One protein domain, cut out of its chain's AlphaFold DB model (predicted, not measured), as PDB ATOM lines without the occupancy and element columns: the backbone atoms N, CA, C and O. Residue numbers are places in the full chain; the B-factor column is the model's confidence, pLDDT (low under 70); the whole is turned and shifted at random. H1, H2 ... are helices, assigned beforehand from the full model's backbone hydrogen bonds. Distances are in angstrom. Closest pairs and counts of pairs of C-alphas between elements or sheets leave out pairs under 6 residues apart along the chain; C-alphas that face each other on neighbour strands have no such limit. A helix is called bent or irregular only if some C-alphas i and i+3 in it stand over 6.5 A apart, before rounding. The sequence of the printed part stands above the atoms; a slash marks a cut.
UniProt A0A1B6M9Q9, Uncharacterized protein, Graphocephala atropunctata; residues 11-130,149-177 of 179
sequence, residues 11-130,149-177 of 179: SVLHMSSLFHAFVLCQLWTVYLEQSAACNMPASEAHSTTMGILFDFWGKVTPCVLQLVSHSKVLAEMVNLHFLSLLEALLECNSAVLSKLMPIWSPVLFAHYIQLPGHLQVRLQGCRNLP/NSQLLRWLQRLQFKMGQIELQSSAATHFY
ATOM      1  N   SER A  11      20.828  15.972 -11.860       63.84
ATOM      2  CA  SER A  11      20.582  16.394 -13.244       63.84
ATOM      3  C   SER A  11      19.104  16.628 -13.561       63.84
ATOM      4  O   SER A  11      18.793  17.599 -14.241       63.84
ATOM      5  N   VAL A  12      18.187  15.810 -13.031       61.59
ATOM      6  CA  VAL A  12      16.737  15.962 -13.267       61.59
ATOM      7  C   VAL A  12      16.200  17.238 -12.613       61.59
ATOM      8  O   VAL A  12      15.461  17.991 -13.242       61.59
ATOM      9  N   LEU A  13      16.629  17.534 -11.382       64.19
ATOM     10  CA  LEU A  13      16.258  18.767 -10.678       64.19
ATOM     11  C   LEU A  13      16.909  20.003 -11.320       64.19
ATOM     12  O   LEU A  13      16.269  21.047 -11.451       64.19
ATOM     13  N   HIS A  14      18.152  19.888 -11.792       69.56
ATOM     14  CA  HIS A  14      18.828  20.953 -12.538       69.56
ATOM     15  C   HIS A  14      18.159  21.221 -13.898       69.56
ATOM     16  O   HIS A  14      17.949  22.378 -14.251       69.56
ATOM     17  N   MET A  15      17.747  20.181 -14.630       76.19
ATOM     18  CA  MET A  15      16.949  20.322 -15.858       76.19
ATOM     19  C   MET A  15      15.606  21.001 -15.579       76.19
ATOM     20  O   MET A  15      15.203  21.906 -16.307       76.19
ATOM     21  N   SER A  16      14.917  20.583 -14.513       82.31
ATOM     22  CA  SER A  16      13.610  21.122 -14.130       82.31
ATOM     23  C   SER A  16      13.695  22.598 -13.723       82.31
ATOM     24  O   SER A  16      12.961  23.440 -14.236       82.31
ATOM     25  N   SER A  17      14.660  22.961 -12.878       87.94
ATOM     26  CA  SER A  17      14.877  24.357 -12.472       87.94
ATOM     27  C   SER A  17      15.267  25.270 -13.640       87.94
ATOM     28  O   SER A  17      14.703  26.358 -13.763       87.94
ATOM     29  N   LEU A  18      16.156  24.827 -14.541       90.44
ATOM     30  CA  LEU A  18      16.463  25.565 -15.773       90.44
ATOM     31  C   LEU A  18      15.225  25.720 -16.655       90.44
ATOM     32  O   LEU A  18      14.961  26.817 -17.148       90.44
ATOM     33  N   PHE A  19      14.433  24.658 -16.814       92.62
ATOM     34  CA  PHE A  19      13.164  24.727 -17.528       92.62
ATOM     35  C   PHE A  19      12.256  25.817 -16.948       92.62
ATOM     36  O   PHE A  19      11.834  26.705 -17.690       92.62
ATOM     37  N   HIS A  20      11.999  25.804 -15.638       94.44
ATOM     38  CA  HIS A  20      11.135  26.792 -14.989       94.44
ATOM     39  C   HIS A  20      11.688  28.220 -15.095       94.44
ATOM     40  O   HIS A  20      10.918  29.150 -15.338       94.44
ATOM     41  N   ALA A  21      13.008  28.407 -15.001       96.31
ATOM     42  CA  ALA A  21      13.635  29.713 -15.196       96.31
ATOM     43  C   ALA A  21      13.381  30.268 -16.610       96.31
ATOM     44  O   ALA A  21      13.003  31.431 -16.769       96.31
ATOM     45  N   PHE A  22      13.515  29.436 -17.647       97.00
ATOM     46  CA  PHE A  22      13.225  29.841 -19.024       97.00
ATOM     47  C   PHE A  22      11.731  30.046 -19.287       97.00
ATOM     48  O   PHE A  22      11.374  30.960 -20.031       97.00
ATOM     49  N   VAL A  23      10.852  29.262 -18.659       96.88
ATOM     50  CA  VAL A  23       9.398  29.489 -18.705       96.88
ATOM     51  C   VAL A  23       9.031  30.838 -18.094       96.88
ATOM     52  O   VAL A  23       8.254  31.586 -18.686       96.88
ATOM     53  N   LEU A  24       9.629  31.197 -16.957       97.88
ATOM     54  CA  LEU A  24       9.430  32.509 -16.350       97.88
ATOM     55  C   LEU A  24       9.886  33.631 -17.292       97.88
ATOM     56  O   LEU A  24       9.163  34.608 -17.462       97.88
ATOM     57  N   CYS A  25      11.037  33.474 -17.955       98.19
ATOM     58  CA  CYS A  25      11.513  34.446 -18.943       98.19
ATOM     59  C   CYS A  25      10.523  34.618 -20.107       98.19
ATOM     60  O   CYS A  25      10.279  35.746 -20.537       98.19
ATOM     61  N   GLN A  26       9.931  33.523 -20.602       97.44
ATOM     62  CA  GLN A  26       8.905  33.569 -21.650       97.44
ATOM     63  C   GLN A  26       7.660  34.324 -21.172       97.44
ATOM     64  O   GLN A  26       7.241  35.282 -21.817       97.44
ATOM     65  N   LEU A  27       7.100  33.925 -20.025       97.81
ATOM     66  CA  LEU A  27       5.904  34.539 -19.446       97.81
ATOM     67  C   LEU A  27       6.107  36.026 -19.173       97.81
ATOM     68  O   LEU A  27       5.255  36.828 -19.542       97.81
ATOM     69  N   TRP A  28       7.239  36.399 -18.574       98.12
ATOM     70  CA  TRP A  28       7.555  37.788 -18.256       98.12
ATOM     71  C   TRP A  28       7.689  38.651 -19.511       98.12
ATOM     72  O   TRP A  28       7.106  39.732 -19.581       98.12
ATOM     73  N   THR A  29       8.394  38.150 -20.530       97.56
ATOM     74  CA  THR A  29       8.561  38.855 -21.811       97.56
ATOM     75  C   THR A  29       7.210  39.083 -22.484       97.56
ATOM     76  O   THR A  29       6.867  40.219 -22.803       97.56
ATOM     77  N   VAL A  30       6.409  38.023 -22.631       95.81
ATOM     78  CA  VAL A  30       5.094  38.105 -23.279       95.81
ATOM     79  C   VAL A  30       4.143  38.991 -22.475       95.81
ATOM     80  O   VAL A  30       3.444  39.811 -23.060       95.81
ATOM     81  N   TYR A  31       4.133  38.883 -21.145       96.19
ATOM     82  CA  TYR A  31       3.304  39.720 -20.276       96.19
ATOM     83  C   TYR A  31       3.592  41.213 -20.466       96.19
ATOM     84  O   TYR A  31       2.663  41.995 -20.674       96.19
ATOM     85  N   LEU A  32       4.868  41.604 -20.436       96.81
ATOM     86  CA  LEU A  32       5.265  42.995 -20.635       96.81
ATOM     87  C   LEU A  32       4.957  43.476 -22.058       96.81
ATOM     88  O   LEU A  32       4.478  44.595 -22.214       96.81
ATOM     89  N   GLU A  33       5.146  42.644 -23.087       93.56
ATOM     90  CA  GLU A  33       4.757  43.003 -24.459       93.56
ATOM     91  C   GLU A  33       3.245  43.205 -24.599       93.56
ATOM     92  O   GLU A  33       2.821  44.195 -25.193       93.56
ATOM     93  N   GLN A  34       2.418  42.325 -24.023       91.94
ATOM     94  CA  GLN A  34       0.962  42.499 -24.039       91.94
ATOM     95  C   GLN A  34       0.544  43.752 -23.257       91.94
ATOM     96  O   GLN A  34      -0.309  44.509 -23.711       91.94
ATOM     97  N   SER A  35       1.177  44.020 -22.111       91.88
ATOM     98  CA  SER A  35       0.935  45.240 -21.333       91.88
ATOM     99  C   SER A  35       1.313  46.503 -22.117       91.88
ATOM    100  O   SER A  35       0.548  47.469 -22.149       91.88
ATOM    101  N   ALA A  36       2.454  46.497 -22.811       93.06
ATOM    102  CA  ALA A  36       2.880  47.600 -23.666       93.06
ATOM    103  C   ALA A  36       1.942  47.783 -24.873       93.06
ATOM    104  O   ALA A  36       1.673  48.921 -25.251       93.06
ATOM    105  N   ALA A  37       1.418  46.696 -25.447       90.12
ATOM    106  CA  ALA A  37       0.483  46.725 -26.574       90.12
ATOM    107  C   ALA A  37      -0.892  47.316 -26.212       90.12
ATOM    108  O   ALA A  37      -1.546  47.899 -27.073       90.12
ATOM    109  N   CYS A  38      -1.311  47.235 -24.943       89.12
ATOM    110  CA  CYS A  38      -2.513  47.920 -24.449       89.12
ATOM    111  C   CYS A  38      -2.365  49.452 -24.385       89.12
ATOM    112  O   CYS A  38      -3.343  50.151 -24.123       89.12
ATOM    113  N   ASN A  39      -1.155  49.981 -24.586       88.38
ATOM    114  CA  ASN A  39      -0.855  51.406 -24.565       88.38
ATOM    115  C   ASN A  39      -0.511  51.904 -25.976       88.38
ATOM    116  O   ASN A  39       0.036  51.172 -26.798       88.38
ATOM    117  N   MET A  40      -0.762  53.187 -26.247       88.88
ATOM    118  CA  MET A  40      -0.327  53.811 -27.503       88.88
ATOM    119  C   MET A  40       1.210  53.755 -27.620       88.88
ATOM    120  O   MET A  40       1.877  54.159 -26.665       88.88
ATOM    121  N   PRO A  41       1.801  53.353 -28.766       86.88
ATOM    122  CA  PRO A  41       3.257  53.212 -28.908       86.88
ATOM    123  C   PRO A  41       4.077  54.470 -28.579       86.88
ATOM    124  O   PRO A  41       5.198  54.368 -28.096       86.88
ATOM    125  N   ALA A  42       3.513  55.662 -28.800       88.44
ATOM    126  CA  ALA A  42       4.159  56.943 -28.492       88.44
ATOM    127  C   ALA A  42       3.979  57.402 -27.030       88.44
ATOM    128  O   ALA A  42       4.441  58.478 -26.662       88.44
ATOM    129  N   SER A  43       3.266  56.633 -26.202       95.25
ATOM    130  CA  SER A  43       3.023  56.992 -24.805       95.25
ATOM    131  C   SER A  43       4.232  56.705 -23.911       95.25
ATOM    132  O   SER A  43       5.014  55.778 -24.143       95.25
ATOM    133  N   GLU A  44       4.345  57.475 -22.829       96.44
ATOM    134  CA  GLU A  44       5.321  57.230 -21.766       96.44
ATOM    135  C   GLU A  44       5.112  55.857 -21.110       96.44
ATOM    136  O   GLU A  44       6.081  55.148 -20.846       96.44
ATOM    137  N   ALA A  45       3.856  55.435 -20.921       94.44
ATOM    138  CA  ALA A  45       3.519  54.124 -20.368       94.44
ATOM    139  C   ALA A  45       4.053  52.977 -21.243       94.44
ATOM    140  O   ALA A  45       4.703  52.066 -20.734       94.44
ATOM    141  N   HIS A  46       3.855  53.051 -22.566       95.12
ATOM    142  CA  HIS A  46       4.426  52.079 -23.503       95.12
ATOM    143  C   HIS A  46       5.958  52.046 -23.410       95.12
ATOM    144  O   HIS A  46       6.554  50.976 -23.274       95.12
ATOM    145  N   SER A  47       6.589  53.224 -23.434       96.06
ATOM    146  CA  SER A  47       8.047  53.363 -23.364       96.06
ATOM    147  C   SER A  47       8.618  52.807 -22.056       96.06
ATOM    148  O   SER A  47       9.625  52.106 -22.073       96.06
ATOM    149  N   THR A  48       7.939  53.051 -20.936       97.69
ATOM    150  CA  THR A  48       8.322  52.560 -19.605       97.69
ATOM    151  C   THR A  48       8.247  51.039 -19.537       97.69
ATOM    152  O   THR A  48       9.220  50.395 -19.148       97.69
ATOM    153  N   THR A  49       7.134  50.440 -19.968       97.12
ATOM    154  CA  THR A  49       6.966  48.978 -19.968       97.12
ATOM    155  C   THR A  49       8.005  48.290 -20.855       97.12
ATOM    156  O   THR A  49       8.612  47.299 -20.445       97.12
ATOM    157  N   MET A  50       8.270  48.839 -22.045       96.69
ATOM    158  CA  MET A  50       9.329  48.335 -22.924       96.69
ATOM    159  C   MET A  50      10.726  48.520 -22.317       96.69
ATOM    160  O   MET A  50      11.564  47.630 -22.450       96.69
ATOM    161  N   GLY A  51      10.977  49.629 -21.618       97.31
ATOM    162  CA  GLY A  51      12.217  49.861 -20.877       97.31
ATOM    163  C   GLY A  51      12.465  48.787 -19.818       97.31
ATOM    164  O   GLY A  51      13.524  48.168 -19.813       97.31
ATOM    165  N   ILE A  52      11.454  48.470 -19.002       98.25
ATOM    166  CA  ILE A  52      11.520  47.393 -17.997       98.25
ATOM    167  C   ILE A  52      11.852  46.045 -18.652       98.25
ATOM    168  O   ILE A  52      12.660  45.275 -18.127       98.25
ATOM    169  N   LEU A  53      11.244  45.753 -19.805       97.94
ATOM    170  CA  LEU A  53      11.508  44.529 -20.559       97.94
ATOM    171  C   LEU A  53      12.968  44.449 -21.016       97.94
ATOM    172  O   LEU A  53      13.609  43.404 -20.873       97.94
ATOM    173  N   PHE A  54      13.504  45.534 -21.574       97.50
ATOM    174  CA  PHE A  54      14.884  45.556 -22.048       97.50
ATOM    175  C   PHE A  54      15.891  45.533 -20.900       97.50
ATOM    176  O   PHE A  54      16.879  44.809 -20.994       97.50
ATOM    177  N   ASP A  55      15.611  46.212 -19.789       98.06
ATOM    178  CA  ASP A  55      16.432  46.159 -18.576       98.06
ATOM    179  C   ASP A  55      16.483  44.750 -17.979       98.06
ATOM    180  O   ASP A  55      17.539  44.293 -17.529       98.06
ATOM    181  N   PHE A  56      15.356  44.032 -17.996       98.38
ATOM    182  CA  PHE A  56      15.306  42.629 -17.598       98.38
ATOM    183  C   PHE A  56      16.273  41.791 -18.442       98.38
ATOM    184  O   PHE A  56      17.147  41.115 -17.894       98.38
ATOM    185  N   TRP A  57      16.187  41.881 -19.770       97.94
ATOM    186  CA  TRP A  57      17.072  41.126 -20.659       97.94
ATOM    187  C   TRP A  57      18.525  41.604 -20.633       97.94
ATOM    188  O   TRP A  57      19.427  40.783 -20.810       97.94
ATOM    189  N   GLY A  58      18.767  42.879 -20.329       97.50
ATOM    190  CA  GLY A  58      20.096  43.432 -20.079       97.50
ATOM    191  C   GLY A  58      20.788  42.797 -18.871       97.50
ATOM    192  O   GLY A  58      22.009  42.679 -18.864       97.50
ATOM    193  N   LYS A  59      20.022  42.316 -17.884       97.25
ATOM    194  CA  LYS A  59      20.542  41.592 -16.710       97.25
ATOM    195  C   LYS A  59      20.572  40.079 -16.912       97.25
ATOM    196  O   LYS A  59      21.535  39.429 -16.523       97.25
ATOM    197  N   VAL A  60      19.539  39.510 -17.531       97.94
ATOM    198  CA  VAL A  60      19.423  38.055 -17.719       97.94
ATOM    199  C   VAL A  60      20.411  37.535 -18.760       97.94
ATOM    200  O   VAL A  60      21.033  36.500 -18.535       97.94
ATOM    201  N   THR A  61      20.601  38.245 -19.875       97.69
ATOM    202  CA  THR A  61      21.465  37.767 -20.969       97.69
ATOM    203  C   THR A  61      22.915  37.537 -20.511       97.69
ATOM    204  O   THR A  61      23.426  36.447 -20.766       97.69
ATOM    205  N   PRO A  62      23.574  38.463 -19.777       97.19
ATOM    206  CA  PRO A  62      24.908  38.214 -19.224       97.19
ATOM    207  C   PRO A  62      24.979  36.991 -18.303       97.19
ATOM    208  O   PRO A  62      25.922  36.211 -18.408       97.19
ATOM    209  N   CYS A  63      23.973  36.773 -17.449       96.19
ATOM    210  CA  CYS A  63      23.923  35.607 -16.563       96.19
ATOM    211  C   CYS A  63      23.829  34.292 -17.352       96.19
ATOM    212  O   CYS A  63      24.507  33.320 -17.025       96.19
ATOM    213  N   VAL A  64      23.021  34.262 -18.416       96.88
ATOM    214  CA  VAL A  64      22.915  33.094 -19.303       96.88
ATOM    215  C   VAL A  64      24.230  32.861 -20.053       96.88
ATOM    216  O   VAL A  64      24.678  31.722 -20.142       96.88
ATOM    217  N   LEU A  65      24.880  33.922 -20.542       96.25
ATOM    218  CA  LEU A  65      26.192  33.834 -21.197       96.25
ATOM    219  C   LEU A  65      27.269  33.285 -20.255       96.25
ATOM    220  O   LEU A  65      28.047  32.411 -20.637       96.25
ATOM    221  N   GLN A  66      27.280  33.747 -19.007       95.06
ATOM    222  CA  GLN A  66      28.161  33.210 -17.980       95.06
ATOM    223  C   GLN A  66      27.878  31.722 -17.746       95.06
ATOM    224  O   GLN A  66      28.808  30.919 -17.729       95.06
ATOM    225  N   LEU A  67      26.604  31.333 -17.646       92.31
ATOM    226  CA  LEU A  67      26.204  29.943 -17.445       92.31
ATOM    227  C   LEU A  67      26.713  29.027 -18.568       92.31
ATOM    228  O   LEU A  67      27.319  27.995 -18.286       92.31
ATOM    229  N   VAL A  68      26.519  29.414 -19.833       94.81
ATOM    230  CA  VAL A  68      26.979  28.602 -20.974       94.81
ATOM    231  C   VAL A  68      28.495  28.560 -21.098       94.81
ATOM    232  O   VAL A  68      28.999  27.589 -21.641       94.81
ATOM    233  N   SER A  69      29.229  29.545 -20.569       93.81
ATOM    234  CA  SER A  69      30.699  29.562 -20.622       93.81
ATOM    235  C   SER A  69      31.375  28.524 -19.715       93.81
ATOM    236  O   SER A  69      32.548  28.209 -19.906       93.81
ATOM    237  N   HIS A  70      30.654  27.980 -18.727       91.25
ATOM    238  CA  HIS A  70      31.232  27.068 -17.739       91.25
ATOM    239  C   HIS A  70      31.596  25.694 -18.307       91.25
ATOM    240  O   HIS A  70      32.617  25.124 -17.926       91.25
ATOM    241  N   SER A  71      30.749  25.114 -19.159       91.38
ATOM    242  CA  SER A  71      31.025  23.819 -19.782       91.38
ATOM    243  C   SER A  71      30.151  23.588 -21.006       91.38
ATOM    244  O   SER A  71      29.002  24.026 -21.066       91.38
ATOM    245  N   LYS A  72      30.663  22.786 -21.945       90.31
ATOM    246  CA  LYS A  72      29.924  22.396 -23.150       90.31
ATOM    247  C   LYS A  72      28.605  21.678 -22.834       90.31
ATOM    248  O   LYS A  72      27.604  21.946 -23.484       90.31
ATOM    249  N   VAL A  73      28.594  20.809 -21.820       89.44
ATOM    250  CA  VAL A  73      27.392  20.066 -21.404       89.44
ATOM    251  C   VAL A  73      26.304  21.025 -20.914       89.44
ATOM    252  O   VAL A  73      25.149  20.924 -21.320       89.44
ATOM    253  N   LEU A  74      26.676  22.005 -20.089       89.50
ATOM    254  CA  LEU A  74      25.738  23.015 -19.608       89.50
ATOM    255  C   LEU A  74      25.255  23.924 -20.744       89.50
ATOM    256  O   LEU A  74      24.070  24.246 -20.809       89.50
ATOM    257  N   ALA A  75      26.137  24.278 -21.678       92.12
ATOM    258  CA  ALA A  75      25.763  25.021 -22.875       92.12
ATOM    259  C   ALA A  75      24.759  24.260 -23.751       92.12
ATOM    260  O   ALA A  75      23.808  24.857 -24.243       92.12
ATOM    261  N   GLU A  76      24.913  22.945 -23.919       91.88
ATOM    262  CA  GLU A  76      23.950  22.104 -24.642       91.88
ATOM    263  C   GLU A  76      22.566  22.125 -23.980       91.88
ATOM    264  O   GLU A  76      21.558  22.336 -24.657       91.88
ATOM    265  N   MET A  77      22.521  21.983 -22.654       92.00
ATOM    266  CA  MET A  77      21.280  22.042 -21.876       92.00
ATOM    267  C   MET A  77      20.603  23.410 -22.009       92.00
ATOM    268  O   MET A  77      19.417  23.500 -22.337       92.00
ATOM    269  N   VAL A  78      21.363  24.490 -21.818       94.62
ATOM    270  CA  VAL A  78      20.860  25.860 -21.956       94.62
ATOM    271  C   VAL A  78      20.384  26.122 -23.380       94.62
ATOM    272  O   VAL A  78      19.293  26.655 -23.539       94.62
ATOM    273  N   ASN A  79      21.116  25.698 -24.411       95.38
ATOM    274  CA  ASN A  79      20.729  25.896 -25.810       95.38
ATOM    275  C   ASN A  79      19.363  25.282 -26.136       95.38
ATOM    276  O   ASN A  79      18.582  25.884 -26.876       95.38
ATOM    277  N   LEU A  80      19.038  24.116 -25.570       94.81
ATOM    278  CA  LEU A  80      17.727  23.487 -25.748       94.81
ATOM    279  C   LEU A  80      16.598  24.324 -25.136       94.81
ATOM    280  O   LEU A  80      15.563  24.534 -25.783       94.81
ATOM    281  N   HIS A  81      16.786  24.813 -23.909       95.62
ATOM    282  CA  HIS A  81      15.803  25.670 -23.244       95.62
ATOM    283  C   HIS A  81      15.707  27.049 -23.902       95.62
ATOM    284  O   HIS A  81      14.606  27.563 -24.094       95.62
ATOM    285  N   PHE A  82      16.838  27.604 -24.328       96.94
ATOM    286  CA  PHE A  82      16.929  28.889 -25.002       96.94
ATOM    287  C   PHE A  82      16.218  28.862 -26.356       96.94
ATOM    288  O   PHE A  82      15.404  29.735 -26.637       96.94
ATOM    289  N   LEU A  83      16.420  27.822 -27.171       96.38
ATOM    290  CA  LEU A  83      15.658  27.648 -28.412       96.38
ATOM    291  C   LEU A  83      14.161  27.500 -28.154       96.38
ATOM    292  O   LEU A  83      13.368  28.093 -28.874       96.38
ATOM    293  N   SER A  84      13.779  26.778 -27.098       95.94
ATOM    294  CA  SER A  84      12.367  26.663 -26.708       95.94
ATOM    295  C   SER A  84      11.773  28.023 -26.319       95.94
ATOM    296  O   SER A  84      10.597  28.272 -26.569       95.94
ATOM    297  N   LEU A  85      12.579  28.917 -25.736       97.19
ATOM    298  CA  LEU A  85      12.197  30.305 -25.494       97.19
ATOM    299  C   LEU A  85      12.020  31.080 -26.804       97.19
ATOM    300  O   LEU A  85      10.998  31.737 -26.960       97.19
ATOM    301  N   LEU A  86      12.949  30.974 -27.758       96.19
ATOM    302  CA  LEU A  86      12.813  31.648 -29.058       96.19
ATOM    303  C   LEU A  86      11.559  31.183 -29.814       96.19
ATOM    304  O   LEU A  86      10.833  32.008 -30.360       96.19
ATOM    305  N   GLU A  87      11.281  29.879 -29.804       94.94
ATOM    306  CA  GLU A  87      10.086  29.285 -30.413       94.94
ATOM    307  C   GLU A  87       8.798  29.770 -29.737       94.94
ATOM    308  O   GLU A  87       7.835  30.101 -30.424       94.94
ATOM    309  N   ALA A  88       8.781  29.866 -28.404       94.88
ATOM    310  CA  ALA A  88       7.641  30.402 -27.662       94.88
ATOM    311  C   ALA A  88       7.390  31.883 -27.988       94.88
ATOM    312  O   ALA A  88       6.249  32.285 -28.197       94.88
ATOM    313  N   LEU A  89       8.450  32.691 -28.071       94.56
ATOM    314  CA  LEU A  89       8.342  34.098 -28.457       94.56
ATOM    315  C   LEU A  89       7.854  34.251 -29.902       94.56
ATOM    316  O   LEU A  89       7.000  35.096 -30.166       94.56
ATOM    317  N   LEU A  90       8.337  33.409 -30.821       92.31
ATOM    318  CA  LEU A  90       7.854  33.365 -32.200       92.31
ATOM    319  C   LEU A  90       6.364  33.007 -32.254       92.31
ATOM    320  O   LEU A  90       5.593  33.689 -32.921       92.31
ATOM    321  N   GLU A  91       5.945  31.966 -31.532       91.12
ATOM    322  CA  GLU A  91       4.546  31.541 -31.483       91.12
ATOM    323  C   GLU A  91       3.622  32.621 -30.901       91.12
ATOM    324  O   GLU A  91       2.460  32.704 -31.293       91.12
ATOM    325  N   CYS A  92       4.132  33.474 -30.013       90.81
ATOM    326  CA  CYS A  92       3.411  34.621 -29.462       90.81
ATOM    327  C   CYS A  92       3.513  35.896 -30.322       90.81
ATOM    328  O   CYS A  92       3.023  36.940 -29.897       90.81
ATOM    329  N   ASN A  93       4.129  35.835 -31.511       88.94
ATOM    330  CA  ASN A  93       4.405  36.985 -32.383       88.94
ATOM    331  C   ASN A  93       5.158  38.125 -31.667       88.94
ATOM    332  O   ASN A  93       4.888  39.305 -31.893       88.94
ATOM    333  N   SER A  94       6.097  37.772 -30.787       90.81
ATOM    334  CA  SER A  94       6.913  38.719 -30.024       90.81
ATOM    335  C   SER A  94       7.737  39.616 -30.950       90.81
ATOM    336  O   SER A  94       8.553  39.142 -31.746       90.81
ATOM    337  N   ALA A  95       7.577  40.932 -30.813       88.06
ATOM    338  CA  ALA A  95       8.388  41.907 -31.539       88.06
ATOM    339  C   ALA A  95       9.816  41.968 -30.972       88.06
ATOM    340  O   ALA A  95      10.775  42.262 -31.694       88.06
ATOM    341  N   VAL A  96       9.963  41.665 -29.681       90.50
ATOM    342  CA  VAL A  96      11.236  41.630 -28.952       90.50
ATOM    343  C   VAL A  96      12.195  40.588 -29.511       90.50
ATOM    344  O   VAL A  96      13.396  40.857 -29.538       90.50
ATOM    345  N   LEU A  97      11.692  39.453 -30.011       91.62
ATOM    346  CA  LEU A  97      12.522  38.393 -30.590       91.62
ATOM    347  C   LEU A  97      13.519  38.966 -31.605       91.62
ATOM    348  O   LEU A  97      14.727  38.849 -31.420       91.62
ATOM    349  N   SER A  98      13.025  39.669 -32.626       89.62
ATOM    350  CA  SER A  98      13.869  40.269 -33.670       89.62
ATOM    351  C   SER A  98      14.892  41.274 -33.121       89.62
ATOM    352  O   SER A  98      16.041  41.290 -33.565       89.62
ATOM    353  N   LYS A  99      14.498  42.071 -32.120       91.50
ATOM    354  CA  LYS A  99      15.333  43.112 -31.506       91.50
ATOM    355  C   LYS A  99      16.468  42.524 -30.672       91.50
ATOM    356  O   LYS A  99      17.559  43.085 -30.657       91.50
ATOM    357  N   LEU A 100      16.221  41.407 -29.985       93.88
ATOM    358  CA  LEU A 100      17.194  40.780 -29.088       93.88
ATOM    359  C   LEU A 100      18.001  39.656 -29.743       93.88
ATOM    360  O   LEU A 100      19.055  39.291 -29.229       93.88
ATOM    361  N   MET A 101      17.592  39.155 -30.912       92.56
ATOM    362  CA  MET A 101      18.347  38.131 -31.643       92.56
ATOM    363  C   MET A 101      19.854  38.427 -31.789       92.56
ATOM    364  O   MET A 101      20.640  37.497 -31.575       92.56
ATOM    365  N   PRO A 102      20.308  39.661 -32.102       92.06
ATOM    366  CA  PRO A 102      21.739  39.960 -32.193       92.06
ATOM    367  C   PRO A 102      22.500  39.713 -30.885       92.06
ATOM    368  O   PRO A 102      23.587  39.140 -30.912       92.06
ATOM    369  N   ILE A 103      21.917  40.085 -29.739       94.62
ATOM    370  CA  ILE A 103      22.552  39.911 -28.420       94.62
ATOM    371  C   ILE A 103      22.391  38.492 -27.865       94.62
ATOM    372  O   ILE A 103      23.144  38.073 -26.991       94.62
ATOM    373  N   TRP A 104      21.422  37.740 -28.380       95.62
ATOM    374  CA  TRP A 104      21.148  36.362 -27.990       95.62
ATOM    375  C   TRP A 104      21.911  35.332 -28.810       95.62
ATOM    376  O   TRP A 104      22.143  34.225 -28.329       95.62
ATOM    377  N   SER A 105      22.349  35.678 -30.021       93.56
ATOM    378  CA  SER A 105      23.152  34.774 -30.849       93.56
ATOM    379  C   SER A 105      24.369  34.212 -30.094       93.56
ATOM    380  O   SER A 105      24.542  32.996 -30.114       93.56
ATOM    381  N   PRO A 106      25.170  35.004 -29.352       95.56
ATOM    382  CA  PRO A 106      26.309  34.472 -28.602       95.56
ATOM    383  C   PRO A 106      25.958  33.371 -27.586       95.56
ATOM    384  O   PRO A 106      26.792  32.503 -27.349       95.56
ATOM    385  N   VAL A 107      24.730  33.341 -27.043       96.00
ATOM    386  CA  VAL A 107      24.284  32.269 -26.130       96.00
ATOM    387  C   VAL A 107      24.335  30.915 -26.833       96.00
ATOM    388  O   VAL A 107      24.885  29.958 -26.298       96.00
ATOM    389  N   LEU A 108      23.821  30.852 -28.063       94.50
ATOM    390  CA  LEU A 108      23.734  29.611 -28.833       94.50
ATOM    391  C   LEU A 108      25.106  29.123 -29.311       94.50
ATOM    392  O   LEU A 108      25.350  27.917 -29.384       94.50
ATOM    393  N   PHE A 109      26.003  30.053 -29.631       94.38
ATOM    394  CA  PHE A 109      27.287  29.762 -30.270       94.38
ATOM    395  C   PHE A 109      28.484  29.761 -29.304       94.38
ATOM    396  O   PHE A 109      29.612  29.592 -29.752       94.38
ATOM    397  N   ALA A 110      28.269  29.877 -27.987       92.31
ATOM    398  CA  ALA A 110      29.345  29.991 -26.991       92.31
ATOM    399  C   ALA A 110      30.445  28.911 -27.109       92.31
ATOM    400  O   ALA A 110      31.625  29.210 -26.959       92.31
ATOM    401  N   HIS A 111      30.064  27.671 -27.436       91.19
ATOM    402  CA  HIS A 111      30.984  26.547 -27.672       91.19
ATOM    403  C   HIS A 111      30.912  25.988 -29.102       91.19
ATOM    404  O   HIS A 111      31.431  24.902 -29.374       91.19
ATOM    405  N   TYR A 112      30.250  26.696 -30.017       88.56
ATOM    406  CA  TYR A 112      29.942  26.202 -31.352       88.56
ATOM    407  C   TYR A 112      30.375  27.202 -32.412       88.56
ATOM    408  O   TYR A 112      29.818  28.286 -32.520       88.56
ATOM    409  N   ILE A 113      31.301  26.784 -33.273       87.19
ATOM    410  CA  ILE A 113      31.536  27.468 -34.554       87.19
ATOM    411  C   ILE A 113      30.322  27.238 -35.468       87.19
ATOM    412  O   ILE A 113      29.849  28.148 -36.143       87.19
ATOM    413  N   GLN A 114      29.776  26.020 -35.428       89.38
ATOM    414  CA  GLN A 114      28.541  25.633 -36.092       89.38
ATOM    415  C   GLN A 114      27.664  24.846 -35.116       89.38
ATOM    416  O   GLN A 114      28.137  23.923 -34.451       89.38
ATOM    417  N   LEU A 115      26.384  25.217 -35.029       90.44
ATOM    418  CA  LEU A 115      25.413  24.503 -34.204       90.44
ATOM    419  C   LEU A 115      25.168  23.083 -34.745       90.44
ATOM    420  O   LEU A 115      25.123  22.897 -35.963       90.44
ATOM    421  N   PRO A 116      24.921  22.094 -33.868       93.25
ATOM    422  CA  PRO A 116      24.413  20.786 -34.264       93.25
ATOM    423  C   PRO A 116      23.177  20.910 -35.163       93.25
ATOM    424  O   PRO A 116      22.302  21.739 -34.904       93.25
ATOM    425  N   GLY A 117      23.070  20.058 -36.189       92.31
ATOM    426  CA  GLY A 117      22.062  20.203 -37.249       92.31
ATOM    427  C   GLY A 117      20.619  20.332 -36.742       92.31
ATOM    428  O   GLY A 117      19.881  21.198 -37.198       92.31
ATOM    429  N   HIS A 118      20.231  19.550 -35.731       91.81
ATOM    430  CA  HIS A 118      18.888  19.634 -35.145       91.81
ATOM    431  C   HIS A 118      18.610  20.988 -34.458       91.81
ATOM    432  O   HIS A 118      17.496  21.500 -34.540       91.81
ATOM    433  N   LEU A 119      19.614  21.600 -33.819       93.44
ATOM    434  CA  LEU A 119      19.498  22.944 -33.236       93.44
ATOM    435  C   LEU A 119      19.489  24.018 -34.325       93.44
ATOM    436  O   LEU A 119      18.752  24.996 -34.220       93.44
ATOM    437  N   GLN A 120      20.272  23.820 -35.386       93.56
ATOM    438  CA  GLN A 120      20.320  24.729 -36.526       93.56
ATOM    439  C   GLN A 120      18.961  24.819 -37.234       93.56
ATOM    440  O   GLN A 120      18.510  25.926 -37.518       93.56
ATOM    441  N   VAL A 121      18.287  23.687 -37.462       93.25
ATOM    442  CA  VAL A 121      16.946  23.644 -38.078       93.25
ATOM    443  C   VAL A 121      15.919  24.388 -37.221       93.25
ATOM    444  O   VAL A 121      15.163  25.209 -37.739       93.25
ATOM    445  N   ARG A 122      15.928  24.171 -35.899       94.44
ATOM    446  CA  ARG A 122      15.050  24.901 -34.964       94.44
ATOM    447  C   ARG A 122      15.301  26.408 -35.011       94.44
ATOM    448  O   ARG A 122      14.368  27.190 -35.163       94.44
ATOM    449  N   LEU A 123      16.571  26.818 -34.967       93.50
ATOM    450  CA  LEU A 123      16.953  28.229 -35.039       93.50
ATOM    451  C   LEU A 123      16.534  28.885 -36.363       93.50
ATOM    452  O   LEU A 123      16.121  30.042 -36.368       93.50
ATOM    453  N   GLN A 124      16.647  28.167 -37.481       91.44
ATOM    454  CA  GLN A 124      16.170  28.647 -38.780       91.44
ATOM    455  C   GLN A 124      14.661  28.904 -38.754       91.44
ATOM    456  O   GLN A 124      14.231  29.954 -39.227       91.44
ATOM    457  N   GLY A 125      13.878  28.023 -38.123       88.44
ATOM    458  CA  GLY A 125      12.447  28.242 -37.888       88.44
ATOM    459  C   GLY A 125      12.154  29.570 -37.181       88.44
ATOM    460  O   GLY A 125      11.264  30.300 -37.604       88.44
ATOM    461  N   CYS A 126      12.962  29.939 -36.183       87.62
ATOM    462  CA  CYS A 126      12.831  31.215 -35.466       87.62
ATOM    463  C   CYS A 126      13.279  32.445 -36.268       87.62
ATOM    464  O   CYS A 126      12.851  33.558 -35.973       87.62
ATOM    465  N   ARG A 127      14.167  32.272 -37.255       82.38
ATOM    466  CA  ARG A 127      14.693  33.363 -38.094       82.38
ATOM    467  C   ARG A 127      13.833  33.650 -39.319       82.38
ATOM    468  O   ARG A 127      13.888  34.763 -39.832       82.38
ATOM    469  N   ASN A 128      13.031  32.686 -39.761       70.75
ATOM    470  CA  ASN A 128      12.113  32.818 -40.893       70.75
ATOM    471  C   ASN A 128      10.847  33.612 -40.514       70.75
ATOM    472  O   ASN A 128       9.726  33.188 -40.789       70.75
ATOM    473  N   LEU A 129      11.028  34.759 -39.856       62.50
ATOM    474  CA  LEU A 129       9.958  35.704 -39.564       62.50
ATOM    475  C   LEU A 129       9.425  36.255 -40.897       62.50
ATOM    476  O   LEU A 129      10.209  36.828 -41.661       62.50
ATOM    477  N   PRO A 130       8.121  36.140 -41.206       55.62
ATOM    478  CA  PRO A 130       7.542  36.995 -42.231       55.62
ATOM    479  C   PRO A 130       7.717  38.460 -41.784       55.62
ATOM    480  O   PRO A 130       7.607  38.740 -40.588       55.62
ATOM    481  N   ASN A 149      -6.939  36.806 -27.712       76.75
ATOM    482  CA  ASN A 149      -5.684  36.446 -28.345       76.75
ATOM    483  C   ASN A 149      -5.584  34.909 -28.281       76.75
ATOM    484  O   ASN A 149      -4.956  34.329 -27.399       76.75
ATOM    485  N   SER A 150      -6.348  34.220 -29.137       84.69
ATOM    486  CA  SER A 150      -6.589  32.772 -29.070       84.69
ATOM    487  C   SER A 150      -5.301  31.973 -29.224       84.69
ATOM    488  O   SER A 150      -5.194  30.858 -28.719       84.69
ATOM    489  N   GLN A 151      -4.316  32.560 -29.907       86.12
ATOM    490  CA  GLN A 151      -2.964  32.034 -30.020       86.12
ATOM    491  C   GLN A 151      -2.241  32.083 -28.670       86.12
ATOM    492  O   GLN A 151      -1.727  31.056 -28.233       86.12
ATOM    493  N   LEU A 152      -2.299  33.220 -27.965       90.25
ATOM    494  CA  LEU A 152      -1.762  33.362 -26.611       90.25
ATOM    495  C   LEU A 152      -2.450  32.411 -25.623       90.25
ATOM    496  O   LEU A 152      -1.774  31.740 -24.852       90.25
ATOM    497  N   LEU A 153      -3.783  32.299 -25.671       91.62
ATOM    498  CA  LEU A 153      -4.525  31.373 -24.810       91.62
ATOM    499  C   LEU A 153      -4.108  29.918 -25.061       91.62
ATOM    500  O   LEU A 153      -3.837  29.180 -24.115       91.62
ATOM    501  N   ARG A 154      -4.009  29.509 -26.331       93.25
ATOM    502  CA  ARG A 154      -3.554  28.164 -26.706       93.25
ATOM    503  C   ARG A 154      -2.114  27.912 -26.260       93.25
ATOM    504  O   ARG A 154      -1.799  26.816 -25.795       93.25
ATOM    505  N   TRP A 155      -1.244  28.912 -26.382       95.00
ATOM    506  CA  TRP A 155       0.129  28.839 -25.893       95.00
ATOM    507  C   TRP A 155       0.180  28.661 -24.377       95.00
ATOM    508  O   TRP A 155       0.798  27.702 -23.921       95.00
ATOM    509  N   LEU A 156      -0.551  29.477 -23.615       95.69
ATOM    510  CA  LEU A 156      -0.649  29.361 -22.158       95.69
ATOM    511  C   LEU A 156      -1.173  27.989 -21.721       95.69
ATOM    512  O   LEU A 156      -0.604  27.382 -20.820       95.69
ATOM    513  N   GLN A 157      -2.206  27.460 -22.382       95.19
ATOM    514  CA  GLN A 157      -2.757  26.134 -22.075       95.19
ATOM    515  C   GLN A 157      -1.733  25.013 -22.299       95.19
ATOM    516  O   GLN A 157      -1.561  24.145 -21.443       95.19
ATOM    517  N   ARG A 158      -1.014  25.032 -23.430       95.50
ATOM    518  CA  ARG A 158       0.053  24.051 -23.692       95.50
ATOM    519  C   ARG A 158       1.220  24.208 -22.725       95.50
ATOM    520  O   ARG A 158       1.787  23.203 -22.304       95.50
ATOM    521  N   LEU A 159       1.573  25.443 -22.376       95.44
ATOM    522  CA  LEU A 159       2.627  25.730 -21.413       95.44
ATOM    523  C   LEU A 159       2.265  25.181 -20.031       95.44
ATOM    524  O   LEU A 159       3.061  24.451 -19.451       95.44
ATOM    525  N   GLN A 160       1.047  25.449 -19.555       95.44
ATOM    526  CA  GLN A 160       0.524  24.923 -18.295       95.44
ATOM    527  C   GLN A 160       0.539  23.391 -18.277       95.44
ATOM    528  O   GLN A 160       1.007  22.787 -17.315       95.44
ATOM    529  N   PHE A 161       0.079  22.751 -19.356       94.94
ATOM    530  CA  PHE A 161       0.123  21.295 -19.475       94.94
ATOM    531  C   PHE A 161       1.561  20.758 -19.412       94.94
ATOM    532  O   PHE A 161       1.845  19.827 -18.661       94.94
ATOM    533  N   LYS A 162       2.489  21.378 -20.152       92.88
ATOM    534  CA  LYS A 162       3.907  20.994 -20.167       92.88
ATOM    535  C   LYS A 162       4.567  21.165 -18.799       92.88
ATOM    536  O   LYS A 162       5.343  20.302 -18.399       92.88
ATOM    537  N   MET A 163       4.252  22.246 -18.082       93.00
ATOM    538  CA  MET A 163       4.709  22.451 -16.705       93.00
ATOM    539  C   MET A 163       4.214  21.324 -15.798       93.00
ATOM    540  O   MET A 163       5.036  20.688 -15.150       93.00
ATOM    541  N   GLY A 164       2.920  20.990 -15.846       89.88
ATOM    542  CA  GLY A 164       2.362  19.890 -15.055       89.88
ATOM    543  C   GLY A 164       3.013  18.534 -15.355       89.88
ATOM    544  O   GLY A 164       3.265  17.749 -14.443       89.88
ATOM    545  N   GLN A 165       3.357  18.260 -16.619       88.94
ATOM    546  CA  GLN A 165       4.096  17.045 -16.982       88.94
ATOM    547  C   GLN A 165       5.514  17.016 -16.397       88.94
ATOM    548  O   GLN A 165       5.944  15.979 -15.892       88.94
ATOM    549  N   ILE A 166       6.245  18.131 -16.460       87.25
ATOM    550  CA  ILE A 166       7.617  18.222 -15.937       87.25
ATOM    551  C   ILE A 166       7.630  18.166 -14.411       87.25
ATOM    552  O   ILE A 166       8.499  17.508 -13.839       87.25
ATOM    553  N   GLU A 167       6.658  18.787 -13.748       86.44
ATOM    554  CA  GLU A 167       6.484  18.704 -12.298       86.44
ATOM    555  C   GLU A 167       6.216  17.262 -11.867       86.44
ATOM    556  O   GLU A 167       6.923  16.755 -11.002       86.44
ATOM    557  N   LEU A 168       5.304  16.550 -12.540       85.25
ATOM    558  CA  LEU A 168       5.029  15.140 -12.248       85.25
ATOM    559  C   LEU A 168       6.278  14.258 -12.413       85.25
ATOM    560  O   LEU A 168       6.562  13.416 -11.560       85.25
ATOM    561  N   GLN A 169       7.048  14.465 -13.486       81.88
ATOM    562  CA  GLN A 169       8.312  13.754 -13.713       81.88
ATOM    563  C   GLN A 169       9.360  14.086 -12.642       81.88
ATOM    564  O   GLN A 169      10.046  13.193 -12.145       81.88
ATOM    565  N   SER A 170       9.461  15.359 -12.254       79.88
ATOM    566  CA  SER A 170      10.395  15.826 -11.226       79.88
ATOM    567  C   SER A 170      10.035  15.259  -9.849       79.88
ATOM    568  O   SER A 170      10.913  14.790  -9.124       79.88
ATOM    569  N   SER A 171       8.746  15.229  -9.497       75.06
ATOM    570  CA  SER A 171       8.249  14.628  -8.257       75.06
ATOM    571  C   SER A 171       8.516  13.124  -8.216       75.06
ATOM    572  O   SER A 171       9.033  12.634  -7.215       75.06
ATOM    573  N   ALA A 172       8.263  12.400  -9.313       71.94
ATOM    574  CA  ALA A 172       8.573  10.973  -9.405       71.94
ATOM    575  C   ALA A 172      10.074  10.700  -9.218       71.94
ATOM    576  O   ALA A 172      10.436   9.781  -8.490       71.94
ATOM    577  N   ALA A 173      10.945  11.531  -9.804       65.50
ATOM    578  CA  ALA A 173      12.389  11.442  -9.605       65.50
ATOM    579  C   ALA A 173      12.794  11.711  -8.145       65.50
ATOM    580  O   ALA A 173      13.656  11.019  -7.613       65.50
ATOM    581  N   THR A 174      12.136  12.661  -7.472       59.75
ATOM    582  CA  THR A 174      12.439  13.053  -6.082       59.75
ATOM    583  C   THR A 174      12.250  11.897  -5.092       59.75
ATOM    584  O   THR A 174      13.071  11.727  -4.193       59.75
ATOM    585  N   HIS A 175      11.244  11.038  -5.300       56.44
ATOM    586  CA  HIS A 175      11.023   9.844  -4.469       56.44
ATOM    587  C   HIS A 175      12.152   8.802  -4.559       56.44
ATOM    588  O   HIS A 175      12.328   8.019  -3.629       56.44
ATOM    589  N   PHE A 176      12.951   8.797  -5.631       53.81
ATOM    590  CA  PHE A 176      14.122   7.917  -5.740       53.81
ATOM    591  C   PHE A 176      15.353   8.445  -4.985       53.81
ATOM    592  O   PHE A 176      16.336   7.716  -4.853       53.81
ATOM    593  N   TYR A 177      15.319   9.687  -4.487       51.00
ATOM    594  CA  TYR A 177      16.429  10.319  -3.762       51.00
ATOM    595  C   TYR A 177      16.204  10.409  -2.244       51.00
ATOM    596  O   TYR A 177      17.084  10.901  -1.542       51.00
TER     597      TYR A 177
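This is residues 11 to 130 and 149 to 177 of the 179 residues of an uncharacterized protein of Graphocephala atropunctata (UniProt A0A1B6M9Q9). An up-and-down bundle of five helices, with a sixth long helix, H6, running along one side of it. H1, H2, H4 and H3 stand round a four-helix core, H5 packs on H3, and H6 packs on H1 over residues 12 to 20 of H1. The printed part has 149 residues with six named helices, H1 to H6 in chain order, and no named strand: the class is all helix. The whole is compact, with a radius of gyration of the C-alphas of 16.3 A and spans of 53 by 36 by 28 A.

H1, residues 11 to 37, and H2, residues 44 to 69, form a hairpin at a shallow tilt of 20 degrees; they touch through residues 29 to 37 and 45 to 53 alone, closest at the C-alphas of Ala 36 and His 46, 4.7 A. H3, residues 72 to 91, is the hub, touching five other helices. It forms a hairpin with H2, closest at the C-alphas of Val 68 and Ala 75, 4.2 A. H3 touches H1 and runs the same way at 30 degrees, a shallow tilt, with the C-alphas of Gln 26 and Leu 85 closest at 6.0 A. H4, residues 95 to 109, forms a hairpin with H3 and touches H2, closest at the C-alphas of Leu 65 and Val 107, 5.5 A. H5, residues 117 to 127, touches H3 at a shallow tilt of 32 degrees, only just short of steep; the C-alphas of Glu 87 and Cys 126 are closest at 6.1 A. H6, residues 150 to 175, touches H1 and runs opposite ways at a shallow tilt of 20 degrees, closest at the C-alphas of Leu 13 and Ser 170, 6.6 A. H6 and H3 only just touch, with 3 pairs of C-alphas within 8 A, the closest those of Glu 91 and Trp 155, 7.6 A. In H1, H3, H5 and H6 every O i to N i+4 pair is within hydrogen-bond range; H2 has 20 of 22, and H4 has 5 of 11, beside 7 of 12 O i to N i+3 pairs.

H1 begins at C-alpha 11, (20.582, 16.394, -13.244), and is 38.8 A long. H2 is 37.6 A, H3 28.2 A and H4 22.5 A long. H4 is irregular: C-alphas 99 and 102 are 7.2 A apart. H5 is 15.1 A long. H6, 38.0 A long, ends at C-alpha 175, (11.023, 9.844, -4.469).

The two C-alphas farthest apart are those of Ala 42 and Phe 176, 55.0 A. Residues 131 to 148 are not printed, and C-alphas 130 and 149 are 19.2 A apart across this cut. Of the links printed whole, none is long. Confidence is under 70 at residues 11 to 14, 129 to 130 and 173 to 177.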